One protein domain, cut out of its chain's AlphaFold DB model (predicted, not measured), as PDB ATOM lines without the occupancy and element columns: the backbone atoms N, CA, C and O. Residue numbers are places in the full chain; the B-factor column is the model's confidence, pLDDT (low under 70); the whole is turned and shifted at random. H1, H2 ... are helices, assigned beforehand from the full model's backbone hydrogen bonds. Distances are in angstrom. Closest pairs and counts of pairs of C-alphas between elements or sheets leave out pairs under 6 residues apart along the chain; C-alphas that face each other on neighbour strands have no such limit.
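What this domain is: This is residues 296 to 397 of the 412 residues of the protein "FERM and PDZ domain-containing protein 1-like" of Austrofundulus limnaeus (UniProt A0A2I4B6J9). A long helix, H1, runs through the middle of the domain, with H5 side by side with it on one side and H4 crossing it on the other. The short H2 lies on the same side of H1 as H4, about perpendicular to H4, and the short H3 sits near the first residue of H1, with the loop of residues 373 to 382 leading from H4 round to H5. The 102 printed residues hold five named helices, in the order H1, H2, H3, H4, H5, and no named strand, and the class is all helix, with 61 residues in the named helices. The whole is compact, with a radius of gyration of the C-alphas of 13.0 A, and its outline is rounded, with spans of 39 by 29 by 20 A.

Where its parts are: The printed part begins at Asp 296, whose C-alpha is at (-3.317, 7.189, -51.197), and residues 296 to 307 hold no named element. H1 follows, residues 308 to 325, from C-alpha 308 at (-10.415, 13.892, -39.687) to C-alpha 325 at (13.930, 17.662, -47.002), a length of 25.7 A. After a short link of 7 residues comes H2, residues 333 to 340, 10.3 A from first to last C-alpha. Another short link of 7 residues leads to H3, residues 348 to 353, 8.7 A from first to last C-alpha. A tight link of 2 residues leads on to H4, residues 356 to 372, 24.1 A from first to last C-alpha. A short link of 10 residues then leads to H5, residues 383 to 394, which measures 16.4 A and ends with C-alpha 394 at (-1.371, 4.855, -41.267).

How they stand to each other: The centre of H1 is the nearest to the mean of the C-alphas, at 1.6 A. H1 and H5 touch and run opposite ways at a shallow tilt of 18 degrees, and their closest C-alphas, those of Glu 321 and Ala 383, are 4.3 A apart. H1 also touches H4, with its residues 312 to 320 alone, and the closest C-alphas, those of Ala 316 and Leu 367, are 5.3 A apart. H1 and H4 run the same way at a steep tilt of 65 degrees. H2 and H4 only just touch, with 3 pairs of C-alphas within 8 A; H4 does so with residues 360 to 364 alone. The closest pair there is Ile 333 and Ser 364, with C-alphas 6.4 A apart, and the two helices are about perpendicular at 74 degrees. The packing of the helices that touch is mostly crossed, though only just, with 1 of 3 pairs at a shallow tilt. H1 and H2 are close but not clearly touching, with the C-alphas of Met 319 and Ile 336 the closest at 7.2 A. H3 touches no helix; it is close to H1 but not clearly touching, with the C-alphas of Cys 308 and Leu 350 the closest at 7.8 A. H2 and H5 are apart, and so are H3 and H5. In H1, H2, H3, H4 and H5 every O i to N i+4 pair is within hydrogen-bond range.

The domain as a whole: The two C-alphas farthest apart are those of Val 304 and Arg 377, at 39.2 A. The first and last printed C-alphas, those of Asp 296 and Leu 397, are 12.5 A apart. The printed part has no cut, and no link between its helices is long. The mean pLDDT of the printed part is 91.1, and residue 330 is the one printed residue under 70.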
ATOM      1  N   ASP A 296      -2.095   7.903 -51.577       94.12
ATOM      2  CA  ASP A 296      -3.317   7.189 -51.197       94.12
ATOM      3  C   ASP A 296      -4.229   8.016 -50.283       94.12
ATOM      4  O   ASP A 296      -5.448   8.026 -50.465       94.12
ATOM      5  N   VAL A 297      -3.649   8.730 -49.312       95.62
ATOM      6  CA  VAL A 297      -4.397   9.611 -48.404       95.62
ATOM      7  C   VAL A 297      -4.985  10.802 -49.159       95.62
ATOM      8  O   VAL A 297      -6.156  11.130 -48.968       95.62
ATOM      9  N   LEU A 298      -4.204  11.441 -50.036       93.69
ATOM     10  CA  LEU A 298      -4.665  12.598 -50.814       93.69
ATOM     11  C   LEU A 298      -5.689  12.220 -51.890       93.69
ATOM     12  O   LEU A 298      -6.570  13.021 -52.193       93.69
ATOM     13  N   GLN A 299      -5.591  11.005 -52.432       90.75
ATOM     14  CA  GLN A 299      -6.575  10.404 -53.333       90.75
ATOM     15  C   GLN A 299      -7.746   9.760 -52.584       90.75
ATOM     16  O   GLN A 299      -8.585   9.121 -53.203       90.75
ATOM     17  N   GLU A 300      -7.833   9.923 -51.261       91.62
ATOM     18  CA  GLU A 300      -9.005   9.521 -50.479       91.62
ATOM     19  C   GLU A 300      -9.279   8.003 -50.491       91.62
ATOM     20  O   GLU A 300     -10.389   7.567 -50.188       91.62
ATOM     21  N   ARG A 301      -8.253   7.169 -50.734       90.25
ATOM     22  CA  ARG A 301      -8.379   5.694 -50.732       90.25
ATOM     23  C   ARG A 301      -8.798   5.125 -49.375       90.25
ATOM     24  O   ARG A 301      -9.428   4.074 -49.321       90.25
ATOM     25  N   TYR A 302      -8.498   5.843 -48.295       92.06
ATOM     26  CA  TYR A 302      -8.857   5.473 -46.923       92.06
ATOM     27  C   TYR A 302     -10.031   6.287 -46.361       92.06
ATOM     28  O   TYR A 302     -10.295   6.220 -45.164       92.06
ATOM     29  N   ALA A 303     -10.733   7.088 -47.173       90.38
ATOM     30  CA  ALA A 303     -11.691   8.083 -46.670       90.38
ATOM     31  C   ALA A 303     -12.850   7.503 -45.846       90.38
ATOM     32  O   ALA A 303     -13.365   8.186 -44.966       90.38
ATOM     33  N   VAL A 304     -13.238   6.248 -46.095       88.75
ATOM     34  CA  VAL A 304     -14.307   5.566 -45.345       88.75
ATOM     35  C   VAL A 304     -13.918   5.329 -43.880       88.75
ATOM     36  O   VAL A 304     -14.762   5.431 -42.995       88.75
ATOM     37  N   GLU A 305     -12.646   5.029 -43.612       92.19
ATOM     38  CA  GLU A 305     -12.135   4.690 -42.275       92.19
ATOM     39  C   GLU A 305     -11.390   5.867 -41.612       92.19
ATOM     40  O   GLU A 305     -11.365   6.012 -40.386       92.19
ATOM     41  N   MET A 306     -10.778   6.733 -42.423       95.00
ATOM     42  CA  MET A 306      -9.901   7.808 -41.974       95.00
ATOM     43  C   MET A 306     -10.652   8.858 -41.149       95.00
ATOM     44  O   MET A 306     -11.513   9.591 -41.634       95.00
ATOM     45  N   LYS A 307     -10.233   9.034 -39.893       95.00
ATOM     46  CA  LYS A 307     -10.732  10.115 -39.034       95.00
ATOM     47  C   LYS A 307     -10.102  11.455 -39.423       95.00
ATOM     48  O   LYS A 307      -8.894  11.548 -39.637       95.00
ATOM     49  N   CYS A 308     -10.887  12.533 -39.377       94.50
ATOM     50  CA  CYS A 308     -10.415  13.892 -39.687       94.50
ATOM     51  C   CYS A 308      -9.182  14.306 -38.855       94.50
ATOM     52  O   CYS A 308      -8.203  14.820 -39.392       94.50
ATOM     53  N   ASN A 309      -9.170  14.016 -37.547       95.12
ATOM     54  CA  ASN A 309      -8.019  14.334 -36.694       95.12
ATOM     55  C   ASN A 309      -6.747  13.558 -37.095       95.12
ATOM     56  O   ASN A 309      -5.648  14.108 -37.019       95.12
ATOM     57  N   THR A 310      -6.896  12.309 -37.552       96.75
ATOM     58  CA  THR A 310      -5.801  11.482 -38.081       96.75
ATOM     59  C   THR A 310      -5.259  12.103 -39.366       96.75
ATOM     60  O   THR A 310      -4.059  12.355 -39.443       96.75
ATOM     61  N   ALA A 311      -6.130  12.463 -40.316       97.25
ATOM     62  CA  ALA A 311      -5.743  13.133 -41.560       97.25
ATOM     63  C   ALA A 311      -5.003  14.463 -41.317       97.25
ATOM     64  O   ALA A 311      -3.963  14.718 -41.920       97.25
ATOM     65  N   LEU A 312      -5.474  15.292 -40.376       97.38
ATOM     66  CA  LEU A 312      -4.815  16.555 -40.013       97.38
ATOM     67  C   LEU A 312      -3.437  16.342 -39.365       97.38
ATOM     68  O   LEU A 312      -2.522  17.139 -39.584       97.38
ATOM     69  N   ARG A 313      -3.270  15.270 -38.581       97.81
ATOM     70  CA  ARG A 313      -1.972  14.889 -38.008       97.81
ATOM     71  C   ARG A 313      -1.015  14.359 -39.081       97.81
ATOM     72  O   ARG A 313       0.143  14.765 -39.088       97.81
ATOM     73  N   LEU A 314      -1.498  13.530 -40.011       98.31
ATOM     74  CA  LEU A 314      -0.728  13.058 -41.169       98.31
ATOM     75  C   LEU A 314      -0.267  14.229 -42.049       98.31
ATOM     76  O   LEU A 314       0.897  14.294 -42.435       98.31
ATOM     77  N   ALA A 315      -1.136  15.215 -42.284       97.62
ATOM     78  CA  ALA A 315      -0.773  16.438 -42.994       97.62
ATOM     79  C   ALA A 315       0.354  17.206 -42.287       97.62
ATOM     80  O   ALA A 315       1.300  17.650 -42.932       97.62
ATOM     81  N   ALA A 316       0.292  17.330 -40.957       96.81
ATOM     82  CA  ALA A 316       1.349  17.970 -40.176       96.81
ATOM     83  C   ALA A 316       2.681  17.196 -40.232       96.81
ATOM     84  O   ALA A 316       3.734  17.822 -40.333       96.81
ATOM     85  N   LEU A 317       2.650  15.858 -40.209       97.31
ATOM     86  CA  LEU A 317       3.840  15.015 -40.389       97.31
ATOM     87  C   LEU A 317       4.455  15.194 -41.782       97.31
ATOM     88  O   LEU A 317       5.655  15.424 -41.889       97.31
ATOM     89  N   HIS A 318       3.640  15.183 -42.838       96.38
ATOM     90  CA  HIS A 318       4.114  15.423 -44.202       96.38
ATOM     91  C   HIS A 318       4.674  16.848 -44.371       96.38
ATOM     92  O   HIS A 318       5.696  17.041 -45.018       96.38
ATOM     93  N   MET A 319       4.081  17.864 -43.736       94.75
ATOM     94  CA  MET A 319       4.649  19.219 -43.730       94.75
ATOM     95  C   MET A 319       6.026  19.282 -43.055       94.75
ATOM     96  O   MET A 319       6.911  19.976 -43.550       94.75
ATOM     97  N   HIS A 320       6.212  18.578 -41.936       92.88
ATOM     98  CA  HIS A 320       7.511  18.469 -41.270       92.88
ATOM     99  C   HIS A 320       8.548  17.752 -42.140       92.88
ATOM    100  O   HIS A 320       9.668  18.238 -42.261       92.88
ATOM    101  N   GLU A 321       8.153  16.656 -42.792       93.94
ATOM    102  CA  GLU A 321       8.997  15.935 -43.750       93.94
ATOM    103  C   GLU A 321       9.490  16.869 -44.863       93.94
ATOM    104  O   GLU A 321      10.695  16.997 -45.072       93.94
ATOM    105  N   ARG A 322       8.577  17.626 -45.488       90.44
ATOM    106  CA  ARG A 322       8.925  18.551 -46.573       90.44
ATOM    107  C   ARG A 322       9.836  19.678 -46.112       90.44
ATOM    108  O   ARG A 322      10.719  20.076 -46.866       90.44
ATOM    109  N   LEU A 323       9.641  20.200 -44.901       87.88
ATOM    110  CA  LEU A 323      10.519  21.227 -44.339       87.88
ATOM    111  C   LEU A 323      11.953  20.716 -44.190       87.88
ATOM    112  O   LEU A 323      12.876  21.384 -44.659       87.88
ATOM    113  N   ASP A 324      12.127  19.533 -43.602       88.38
ATOM    114  CA  ASP A 324      13.447  18.939 -43.387       88.38
ATOM    115  C   ASP A 324      14.129  18.589 -44.718       88.38
ATOM    116  O   ASP A 324      15.261  19.009 -44.960       88.38
ATOM    117  N   SER A 325      13.408  17.961 -45.658       86.69
ATOM    118  CA  SER A 325      13.930  17.662 -47.002       86.69
ATOM    119  C   SER A 325      14.323  18.910 -47.802       86.69
ATOM    120  O   SER A 325      15.146  18.831 -48.713       86.69
ATOM    121  N   CYS A 326      13.749  20.072 -47.475       81.75
ATOM    122  CA  CYS A 326      14.101  21.356 -48.084       81.75
ATOM    123  C   CYS A 326      15.162  22.140 -47.285       81.75
ATOM    124  O   CYS A 326      15.489  23.266 -47.665       81.75
ATOM    125  N   GLY A 327      15.686  21.591 -46.183       78.75
ATOM    126  CA  GLY A 327      16.662  22.248 -45.310       78.75
ATOM    127  C   GLY A 327      16.090  23.412 -44.489       78.75
ATOM    128  O   GLY A 327      16.838  24.281 -44.039       78.75
ATOM    129  N   GLN A 328      14.768  23.475 -44.313       74.19
ATOM    130  CA  GLN A 328      14.097  24.518 -43.539       74.19
ATOM    131  C   GLN A 328      13.864  24.072 -42.094       74.19
ATOM    132  O   GLN A 328      13.189  23.089 -41.820       74.19
ATOM    133  N   THR A 329      14.332  24.874 -41.139       70.06
ATOM    134  CA  THR A 329      14.208  24.572 -39.701       70.06
ATOM    135  C   THR A 329      12.996  25.224 -39.033       70.06
ATOM    136  O   THR A 329      12.709  24.965 -37.864       70.06
ATOM    137  N   ARG A 330      12.272  26.101 -39.745       69.81
ATOM    138  CA  ARG A 330      11.156  26.870 -39.179       69.81
ATOM    139  C   ARG A 330       9.807  26.289 -39.588       69.81
ATOM    140  O   ARG A 330       9.324  26.532 -40.690       69.81
ATOM    141  N   THR A 331       9.131  25.667 -38.629       70.19
ATOM    142  CA  THR A 331       7.778  25.113 -38.774       70.19
ATOM    143  C   THR A 331       6.696  26.204 -38.801       70.19
ATOM    144  O   THR A 331       5.906  26.372 -37.873       70.19
ATOM    145  N   SER A 332       6.666  27.015 -39.860       79.62
ATOM    146  CA  SER A 332       5.639  28.042 -40.068       79.62
ATOM    147  C   SER A 332       4.642  27.581 -41.121       79.62
ATOM    148  O   SER A 332       4.944  27.599 -42.313       79.62
ATOM    149  N   ILE A 333       3.409  27.279 -40.702       83.69
ATOM    150  CA  ILE A 333       2.326  26.917 -41.629       83.69
ATOM    151  C   ILE A 333       2.127  27.967 -42.732       83.69
ATOM    152  O   ILE A 333       1.813  27.625 -43.868       83.69
ATOM    153  N   LYS A 334       2.336  29.256 -42.426       85.25
ATOM    154  CA  LYS A 334       2.209  30.349 -43.403       85.25
ATOM    155  C   LYS A 334       3.262  30.239 -44.504       85.25
ATOM    156  O   LYS A 334       2.951  30.502 -45.657       85.25
ATOM    157  N   SER A 335       4.482  29.851 -44.145       82.69
ATOM    158  CA  SER A 335       5.579  29.681 -45.100       82.69
ATOM    159  C   SER A 335       5.349  28.441 -45.960       82.69
ATOM    160  O   SER A 335       5.369  28.544 -47.181       82.69
ATOM    161  N   ILE A 336       5.003  27.316 -45.328       84.88
ATOM    162  CA  ILE A 336       4.736  26.037 -46.002       84.88
ATOM    163  C   ILE A 336       3.584  26.181 -47.000       84.88
ATOM    164  O   ILE A 336       3.717  25.843 -48.169       84.88
ATOM    165  N   THR A 337       2.453  26.743 -46.570       86.75
ATOM    166  CA  THR A 337       1.287  26.923 -47.454       86.75
ATOM    167  C   THR A 337       1.555  27.900 -48.594       86.75
ATOM    168  O   THR A 337       0.995  27.725 -49.670       86.75
ATOM    169  N   LYS A 338       2.421  28.901 -48.393       86.56
ATOM    170  CA  LYS A 338       2.863  29.804 -49.464       86.56
ATOM    171  C   LYS A 338       3.764  29.094 -50.481       86.56
ATOM    172  O   LYS A 338       3.730  29.448 -51.653       86.56
ATOM    173  N   GLU A 339       4.586  28.148 -50.036       83.69
ATOM    174  CA  GLU A 339       5.557  27.452 -50.885       83.69
ATOM    175  C   GLU A 339       4.960  26.250 -51.629       83.69
ATOM    176  O   GLU A 339       5.230  26.071 -52.815       83.69
ATOM    177  N   PHE A 340       4.142  25.446 -50.949       86.12
ATOM    178  CA  PHE A 340       3.659  24.157 -51.452       86.12
ATOM    179  C   PHE A 340       2.154  24.124 -51.746       86.12
ATOM    180  O   PHE A 340       1.699  23.194 -52.407       86.12
ATOM    181  N   GLY A 341       1.380  25.101 -51.262       89.94
ATOM    182  CA  GLY A 341      -0.085  25.033 -51.267       89.94
ATOM    183  C   GLY A 341      -0.634  24.110 -50.172       89.94
ATOM    184  O   GLY A 341       0.050  23.210 -49.687       89.94
ATOM    185  N   LEU A 342      -1.865  24.364 -49.719       90.81
ATOM    186  CA  LEU A 342      -2.514  23.536 -48.690       90.81
ATOM    187  C   LEU A 342      -3.015  22.197 -49.263       90.81
ATOM    188  O   LEU A 342      -3.008  21.180 -48.573       90.81
ATOM    189  N   ASP A 343      -3.374  22.202 -50.542       90.62
ATOM    190  CA  ASP A 343      -3.797  21.063 -51.359       90.62
ATOM    191  C   ASP A 343      -2.716  19.994 -51.552       90.62
ATOM    192  O   ASP A 343      -3.018  18.844 -51.851       90.62
ATOM    193  N   SER A 344      -1.449  20.330 -51.298       91.75
ATOM    194  CA  SER A 344      -0.363  19.344 -51.263       91.75
ATOM    195  C   SER A 344      -0.377  18.447 -50.019       91.75
ATOM    196  O   SER A 344       0.366  17.468 -49.985       91.75
ATOM    197  N   PHE A 345      -1.183  18.764 -48.999       95.31
ATOM    198  CA  PHE A 345      -1.179  18.051 -47.713       95.31
ATOM    199  C   PHE A 345      -2.561  17.595 -47.244       95.31
ATOM    200  O   PHE A 345      -2.641  16.774 -46.333       95.31
ATOM    201  N   ILE A 346      -3.632  18.141 -47.818       94.94
ATOM    202  CA  ILE A 346      -5.011  17.913 -47.381       94.94
ATOM    203  C   ILE A 346      -5.835  17.410 -48.563       94.94
ATOM    204  O   ILE A 346      -5.700  17.918 -49.674       94.94
ATOM    205  N   SER A 347      -6.693  16.421 -48.309       93.75
ATOM    206  CA  SER A 347      -7.548  15.843 -49.342       93.75
ATOM    207  C   SER A 347      -8.614  16.839 -49.842       93.75
ATOM    208  O   SER A 347      -9.006  17.750 -49.097       93.75
ATOM    209  N   PRO A 348      -9.127  16.673 -51.074       92.56
ATOM    210  CA  PRO A 348     -10.162  17.544 -51.632       92.56
ATOM    211  C   PRO A 348     -11.411  17.677 -50.752       92.56
ATOM    212  O   PRO A 348     -11.924  18.783 -50.581       92.56
ATOM    213  N   THR A 349     -11.870  16.582 -50.137       92.19
ATOM    214  CA  THR A 349     -13.051  16.567 -49.264       92.19
ATOM    215  C   THR A 349     -12.838  17.390 -47.995       92.19
ATOM    216  O   THR A 349     -13.739  18.108 -47.562       92.19
ATOM    217  N   LEU A 350     -11.655  17.338 -47.378       92.06
ATOM    218  CA  LEU A 350     -11.376  18.154 -46.191       92.06
ATOM    219  C   LEU A 350     -11.212  19.635 -46.542       92.06
ATOM    220  O   LEU A 350     -11.665  20.492 -45.783       92.06
ATOM    221  N   LEU A 351     -10.605  19.939 -47.693       93.25
ATOM    222  CA  LEU A 351     -10.478  21.313 -48.187       93.25
ATOM    223  C   LEU A 351     -11.833  21.954 -48.486       93.25
ATOM    224  O   LEU A 351     -12.002  23.142 -48.225       93.25
ATOM    225  N   SER A 352     -12.785  21.190 -49.028       93.88
ATOM    226  CA  SER A 352     -14.114  21.702 -49.370       93.88
ATOM    227  C   SER A 352     -15.025  21.853 -48.150       93.88
ATOM    228  O   SER A 352     -15.807  22.800 -48.088       93.88
ATOM    229  N   ASN A 353     -14.907  20.965 -47.158       93.31
ATOM    230  CA  ASN A 353     -15.812  20.936 -46.003       93.31
ATOM    231  C   ASN A 353     -15.334  21.748 -44.789       93.31
ATOM    232  O   ASN A 353     -16.130  22.030 -43.892       93.31
ATOM    233  N   MET A 354     -14.058  22.135 -44.718       94.81
ATOM    234  CA  MET A 354     -13.531  22.937 -43.611       94.81
ATOM    235  C   MET A 354     -13.048  24.304 -44.088       94.81
ATOM    236  O   MET A 354     -12.329  24.430 -45.074       94.81
ATOM    237  N   ARG A 355     -13.365  25.357 -43.322       95.25
ATOM    238  CA  ARG A 355     -12.826  26.697 -43.594       95.25
ATOM    239  C   ARG A 355     -11.305  26.671 -43.508       95.25
ATOM    240  O   ARG A 355     -10.738  26.177 -42.533       95.25
ATOM    241  N   GLU A 356     -10.642  27.319 -44.461       93.38
ATOM    242  CA  GLU A 356      -9.176  27.364 -44.531       93.38
ATOM    243  C   GLU A 356      -8.534  27.881 -43.228       93.38
ATOM    244  O   GLU A 356      -7.504  27.374 -42.780       93.38
ATOM    245  N   ARG A 357      -9.166  28.857 -42.562       93.94
ATOM    246  CA  ARG A 357      -8.728  29.360 -41.249       93.94
ATOM    247  C   ARG A 357      -8.722  28.264 -40.180       93.94
ATOM    248  O   ARG A 357      -7.778  28.194 -39.391       93.94
ATOM    249  N   ASP A 358      -9.761  27.436 -40.153       95.50
ATOM    250  CA  ASP A 358      -9.934  26.372 -39.165       95.50
ATOM    251  C   ASP A 358      -8.963  25.217 -39.452       95.50
ATOM    252  O   ASP A 358      -8.277  24.760 -38.535       95.50
ATOM    253  N   LEU A 359      -8.781  24.849 -40.730       95.25
ATOM    254  CA  LEU A 359      -7.736  23.916 -41.175       95.25
ATOM    255  C   LEU A 359      -6.349  24.382 -40.738       95.25
ATOM    256  O   LEU A 359      -5.614  23.646 -40.079       95.25
ATOM    257  N   ARG A 360      -5.996  25.638 -41.036       94.88
ATOM    258  CA  ARG A 360      -4.702  26.210 -40.649       94.88
ATOM    259  C   ARG A 360      -4.502  26.172 -39.135       94.88
ATOM    260  O   ARG A 360      -3.398  25.873 -38.678       94.88
ATOM    261  N   LYS A 361      -5.543  26.460 -38.349       95.62
ATOM    262  CA  LYS A 361      -5.487  26.400 -36.881       95.62
ATOM    263  C   LYS A 361      -5.249  24.969 -36.390       95.62
ATOM    264  O   LYS A 361      -4.365  24.768 -35.559       95.62
ATOM    265  N   ALA A 362      -5.984  23.994 -36.920       96.38
ATOM    266  CA  ALA A 362      -5.876  22.594 -36.518       96.38
ATOM    267  C   ALA A 362      -4.524  21.971 -36.906       96.38
ATOM    268  O   ALA A 362      -3.873  21.332 -36.082       96.38
ATOM    269  N   ILE A 363      -4.037  22.239 -38.119       96.00
ATOM    270  CA  ILE A 363      -2.708  21.792 -38.563       96.00
ATOM    271  C   ILE A 363      -1.615  22.460 -37.720       96.00
ATOM    272  O   ILE A 363      -0.688  21.792 -37.276       96.00
ATOM    273  N   SER A 364      -1.737  23.762 -37.422       94.88
ATOM    274  CA  SER A 364      -0.774  24.464 -36.556       94.88
ATOM    275  C   SER A 364      -0.689  23.858 -35.158       94.88
ATOM    276  O   SER A 364       0.390  23.831 -34.569       94.88
ATOM    277  N   TYR A 365      -1.817  23.390 -34.617       95.69
ATOM    278  CA  TYR A 365      -1.841  22.667 -33.352       95.69
ATOM    279  C   TYR A 365      -1.026  21.370 -33.449       95.69
ATOM    280  O   TYR A 365      -0.137  21.159 -32.626       95.69
ATOM    281  N   HIS A 366      -1.252  20.551 -34.482       96.00
ATOM    282  CA  HIS A 366      -0.513  19.295 -34.674       96.00
ATOM    283  C   HIS A 366       0.977  19.509 -34.947       96.00
ATOM    284  O   HIS A 366       1.797  18.813 -34.356       96.00
ATOM    285  N   LEU A 367       1.347  20.512 -35.750       93.19
ATOM    286  CA  LEU A 367       2.747  20.871 -36.002       93.19
ATOM    287  C   LEU A 367       3.499  21.160 -34.695       93.19
ATOM    288  O   LEU A 367       4.580  20.614 -34.476       93.19
ATOM    289  N   LYS A 368       2.898  21.970 -33.812       92.19
ATOM    290  CA  LYS A 368       3.453  22.289 -32.487       92.19
ATOM    291  C   LYS A 368       3.469  21.079 -31.563       92.19
ATOM    292  O   LYS A 368       4.448  20.881 -30.855       92.19
ATOM    293  N   LYS A 369       2.405  20.271 -31.573       93.75
ATOM    294  CA  LYS A 369       2.307  19.064 -30.750       93.75
ATOM    295  C   LYS A 369       3.413  18.070 -31.102       93.75
ATOM    296  O   LYS A 369       4.107  17.614 -30.205       93.75
ATOM    297  N   ILE A 370       3.632  17.800 -32.387       92.88
ATOM    298  CA  ILE A 370       4.733  16.944 -32.855       92.88
ATOM    299  C   ILE A 370       6.081  17.523 -32.409       92.88
ATOM    300  O   ILE A 370       6.893  16.796 -31.854       92.88
ATOM    301  N   GLN A 371       6.288  18.835 -32.561       89.31
ATOM    302  CA  GLN A 371       7.529  19.481 -32.125       89.31
ATOM    303  C   GLN A 371       7.753  19.388 -30.605       89.31
ATOM    304  O   GLN A 371       8.887  19.229 -30.173       89.31
ATOM    305  N   SER A 372       6.691  19.444 -29.793       89.94
ATOM    306  CA  SER A 372       6.788  19.295 -28.333       89.94
ATOM    307  C   SER A 372       7.088  17.871 -27.858       89.94
ATOM    308  O   SER A 372       7.454  17.695 -26.703       89.94
ATOM    309  N   LEU A 373       6.917  16.869 -28.727       89.81
ATOM    310  CA  LEU A 373       7.248  15.471 -28.432       89.81
ATOM    311  C   LEU A 373       8.714  15.136 -28.738       89.81
ATOM    312  O   LEU A 373       9.154  14.033 -28.435       89.81
ATOM    313  N   LEU A 374       9.456  16.061 -29.353       88.06
ATOM    314  CA  LEU A 374      10.878  15.885 -29.621       88.06
ATOM    315  C   LEU A 374      11.687  15.997 -28.331       88.06
ATOM    316  O   LEU A 374      11.307  16.700 -27.392       88.06
ATOM    317  N   GLU A 375      12.834  15.324 -28.302       86.19
ATOM    318  CA  GLU A 375      13.758  15.434 -27.179       86.19
ATOM    319  C   GLU A 375      14.193  16.894 -26.964       86.19
ATOM    320  O   GLU A 375      14.346  17.634 -27.938       86.19
ATOM    321  N   PRO A 376      14.500  17.332 -25.726       77.44
ATOM    322  CA  PRO A 376      14.843  18.733 -25.436       77.44
ATOM    323  C   PRO A 376      16.001  19.306 -26.270       77.44
ATOM    324  O   PRO A 376      16.108  20.519 -26.451       77.44
ATOM    325  N   ARG A 377      16.891  18.440 -26.772       79.38
ATOM    326  CA  ARG A 377      18.032  18.807 -27.626       79.38
ATOM    327  C   ARG A 377      17.674  18.858 -29.114       79.38
ATOM    328  O   ARG A 377      18.387  19.497 -29.888       79.38
ATOM    329  N   GLN A 378      16.577  18.222 -29.514       82.06
ATOM    330  CA  GLN A 378      16.134  18.109 -30.893       82.06
ATOM    331  C   GLN A 378      15.106  19.199 -31.222       82.06
ATOM    332  O   GLN A 378      13.980  19.208 -30.740       82.06
ATOM    333  N   LYS A 379      15.492  20.136 -32.095       77.38
ATOM    334  CA  LYS A 379      14.629  21.271 -32.474       77.38
ATOM    335  C   LYS A 379      13.688  20.970 -33.645       77.38
ATOM    336  O   LYS A 379      12.672  21.652 -33.791       77.38
ATOM    337  N   VAL A 380      14.042  19.996 -34.486       83.19
ATOM    338  CA  VAL A 380      13.347  19.651 -35.735       83.19
ATOM    339  C   VAL A 380      13.278  18.131 -35.855       83.19
ATOM    340  O   VAL A 380      14.247  17.446 -35.526       83.19
ATOM    341  N   ILE A 381      12.134  17.615 -36.295       90.19
ATOM    342  CA  ILE A 381      11.959  16.201 -36.641       90.19
ATOM    343  C   ILE A 381      12.634  15.935 -37.990       90.19
ATOM    344  O   ILE A 381      12.430  16.706 -38.925       90.19
ATOM    345  N   SER A 382      13.440  14.878 -38.100       92.00
ATOM    346  CA  SER A 382      14.059  14.545 -39.389       92.00
ATOM    347  C   SER A 382      13.025  14.004 -40.377       92.00
ATOM    348  O   SER A 382      11.992  13.456 -39.973       92.00
ATOM    349  N   ALA A 383      13.311  14.089 -41.678       93.62
ATOM    350  CA  ALA A 383      12.456  13.541 -42.722       93.62
ATOM    351  C   ALA A 383      12.176  12.051 -42.475       93.62
ATOM    352  O   ALA A 383      11.020  11.640 -42.470       93.62
ATOM    353  N   SER A 384      13.197  11.251 -42.154       94.50
ATOM    354  CA  SER A 384      13.023   9.823 -41.854       94.50
ATOM    355  C   SER A 384      12.118   9.573 -40.643       94.50
ATOM    356  O   SER A 384      11.257   8.699 -40.707       94.50
ATOM    357  N   GLN A 385      12.245  10.360 -39.567       95.44
ATOM    358  CA  GLN A 385      11.364  10.250 -38.397       95.44
ATOM    359  C   GLN A 385       9.918  10.637 -38.733       95.44
ATOM    360  O   GLN A 385       8.983   9.969 -38.294       95.44
ATOM    361  N   ALA A 386       9.723  11.696 -39.523       96.81
ATOM    362  CA  ALA A 386       8.400  12.130 -39.956       96.81
ATOM    363  C   ALA A 386       7.729  11.087 -40.866       96.81
ATOM    364  O   ALA A 386       6.555  10.778 -40.664       96.81
ATOM    365  N   ARG A 387       8.481  10.505 -41.814       98.19
ATOM    366  CA  ARG A 387       8.030   9.408 -42.689       98.19
ATOM    367  C   ARG A 387       7.652   8.172 -41.879       98.19
ATOM    368  O   ARG A 387       6.569   7.633 -42.081       98.19
ATOM    369  N   LEU A 388       8.497   7.770 -40.927       98.12
ATOM    370  CA  LEU A 388       8.237   6.612 -40.071       98.12
ATOM    371  C   LEU A 388       6.961   6.822 -39.256       98.12
ATOM    372  O   LEU A 388       6.048   6.014 -39.339       98.12
ATOM    373  N   ALA A 389       6.843   7.957 -38.561       97.88
ATOM    374  CA  ALA A 389       5.649   8.285 -37.787       97.88
ATOM    375  C   ALA A 389       4.378   8.363 -38.654       97.88
ATOM    376  O   ALA A 389       3.300   7.997 -38.188       97.88
ATOM    377  N   TYR A 390       4.496   8.827 -39.904       98.56
ATOM    378  CA  TYR A 390       3.389   8.845 -40.862       98.56
ATOM    379  C   TYR A 390       2.925   7.423 -41.187       98.56
ATOM    380  O   TYR A 390       1.737   7.128 -41.069       98.56
ATOM    381  N   LEU A 391       3.857   6.546 -41.566       98.31
ATOM    382  CA  LEU A 391       3.566   5.159 -41.929       98.31
ATOM    383  C   LEU A 391       3.049   4.351 -40.736       98.31
ATOM    384  O   LEU A 391       2.065   3.636 -40.882       98.31
ATOM    385  N   THR A 392       3.632   4.524 -39.547       97.00
ATOM    386  CA  THR A 392       3.148   3.884 -38.314       97.00
ATOM    387  C   THR A 392       1.706   4.279 -38.012       97.00
ATOM    388  O   THR A 392       0.884   3.418 -37.722       97.00
ATOM    389  N   GLN A 393       1.369   5.569 -38.119       96.56
ATOM    390  CA  GLN A 393       0.002   6.030 -37.874       96.56
ATOM    391  C   GLN A 393      -0.978   5.534 -38.947       96.56
ATOM    392  O   GLN A 393      -2.142   5.284 -38.644       96.56
ATOM    393  N   LEU A 394      -0.537   5.406 -40.201       95.88
ATOM    394  CA  LEU A 394      -1.371   4.855 -41.267       95.88
ATOM    395  C   LEU A 394      -1.581   3.341 -41.102       95.88
ATOM    396  O   LEU A 394      -2.663   2.850 -41.408       95.88
ATOM    397  N   GLY A 395      -0.597   2.634 -40.539       95.12
ATOM    398  CA  GLY A 395      -0.671   1.214 -40.192       95.12
ATOM    399  C   GLY A 395      -1.698   0.853 -39.119       95.12
ATOM    400  O   GLY A 395      -2.013  -0.321 -38.960       95.12
ATOM    401  N   GLU A 396      -2.264   1.838 -38.417       93.69
ATOM    402  CA  GLU A 396      -3.400   1.623 -37.512       93.69
ATOM    403  C   GLU A 396      -4.725   1.389 -38.264       93.69
ATOM    404  O   GLU A 396      -5.700   0.953 -37.650       93.69
ATOM    405  N   LEU A 397      -4.790   1.694 -39.568       93.25
ATOM    406  CA  LEU A 397      -5.982   1.476 -40.387       93.25
ATOM    407  C   LEU A 397      -6.069   0.021 -40.847       93.25
ATOM    408  O   LEU A 397      -5.117  -0.527 -41.399       93.25
TER     409      LEU A 397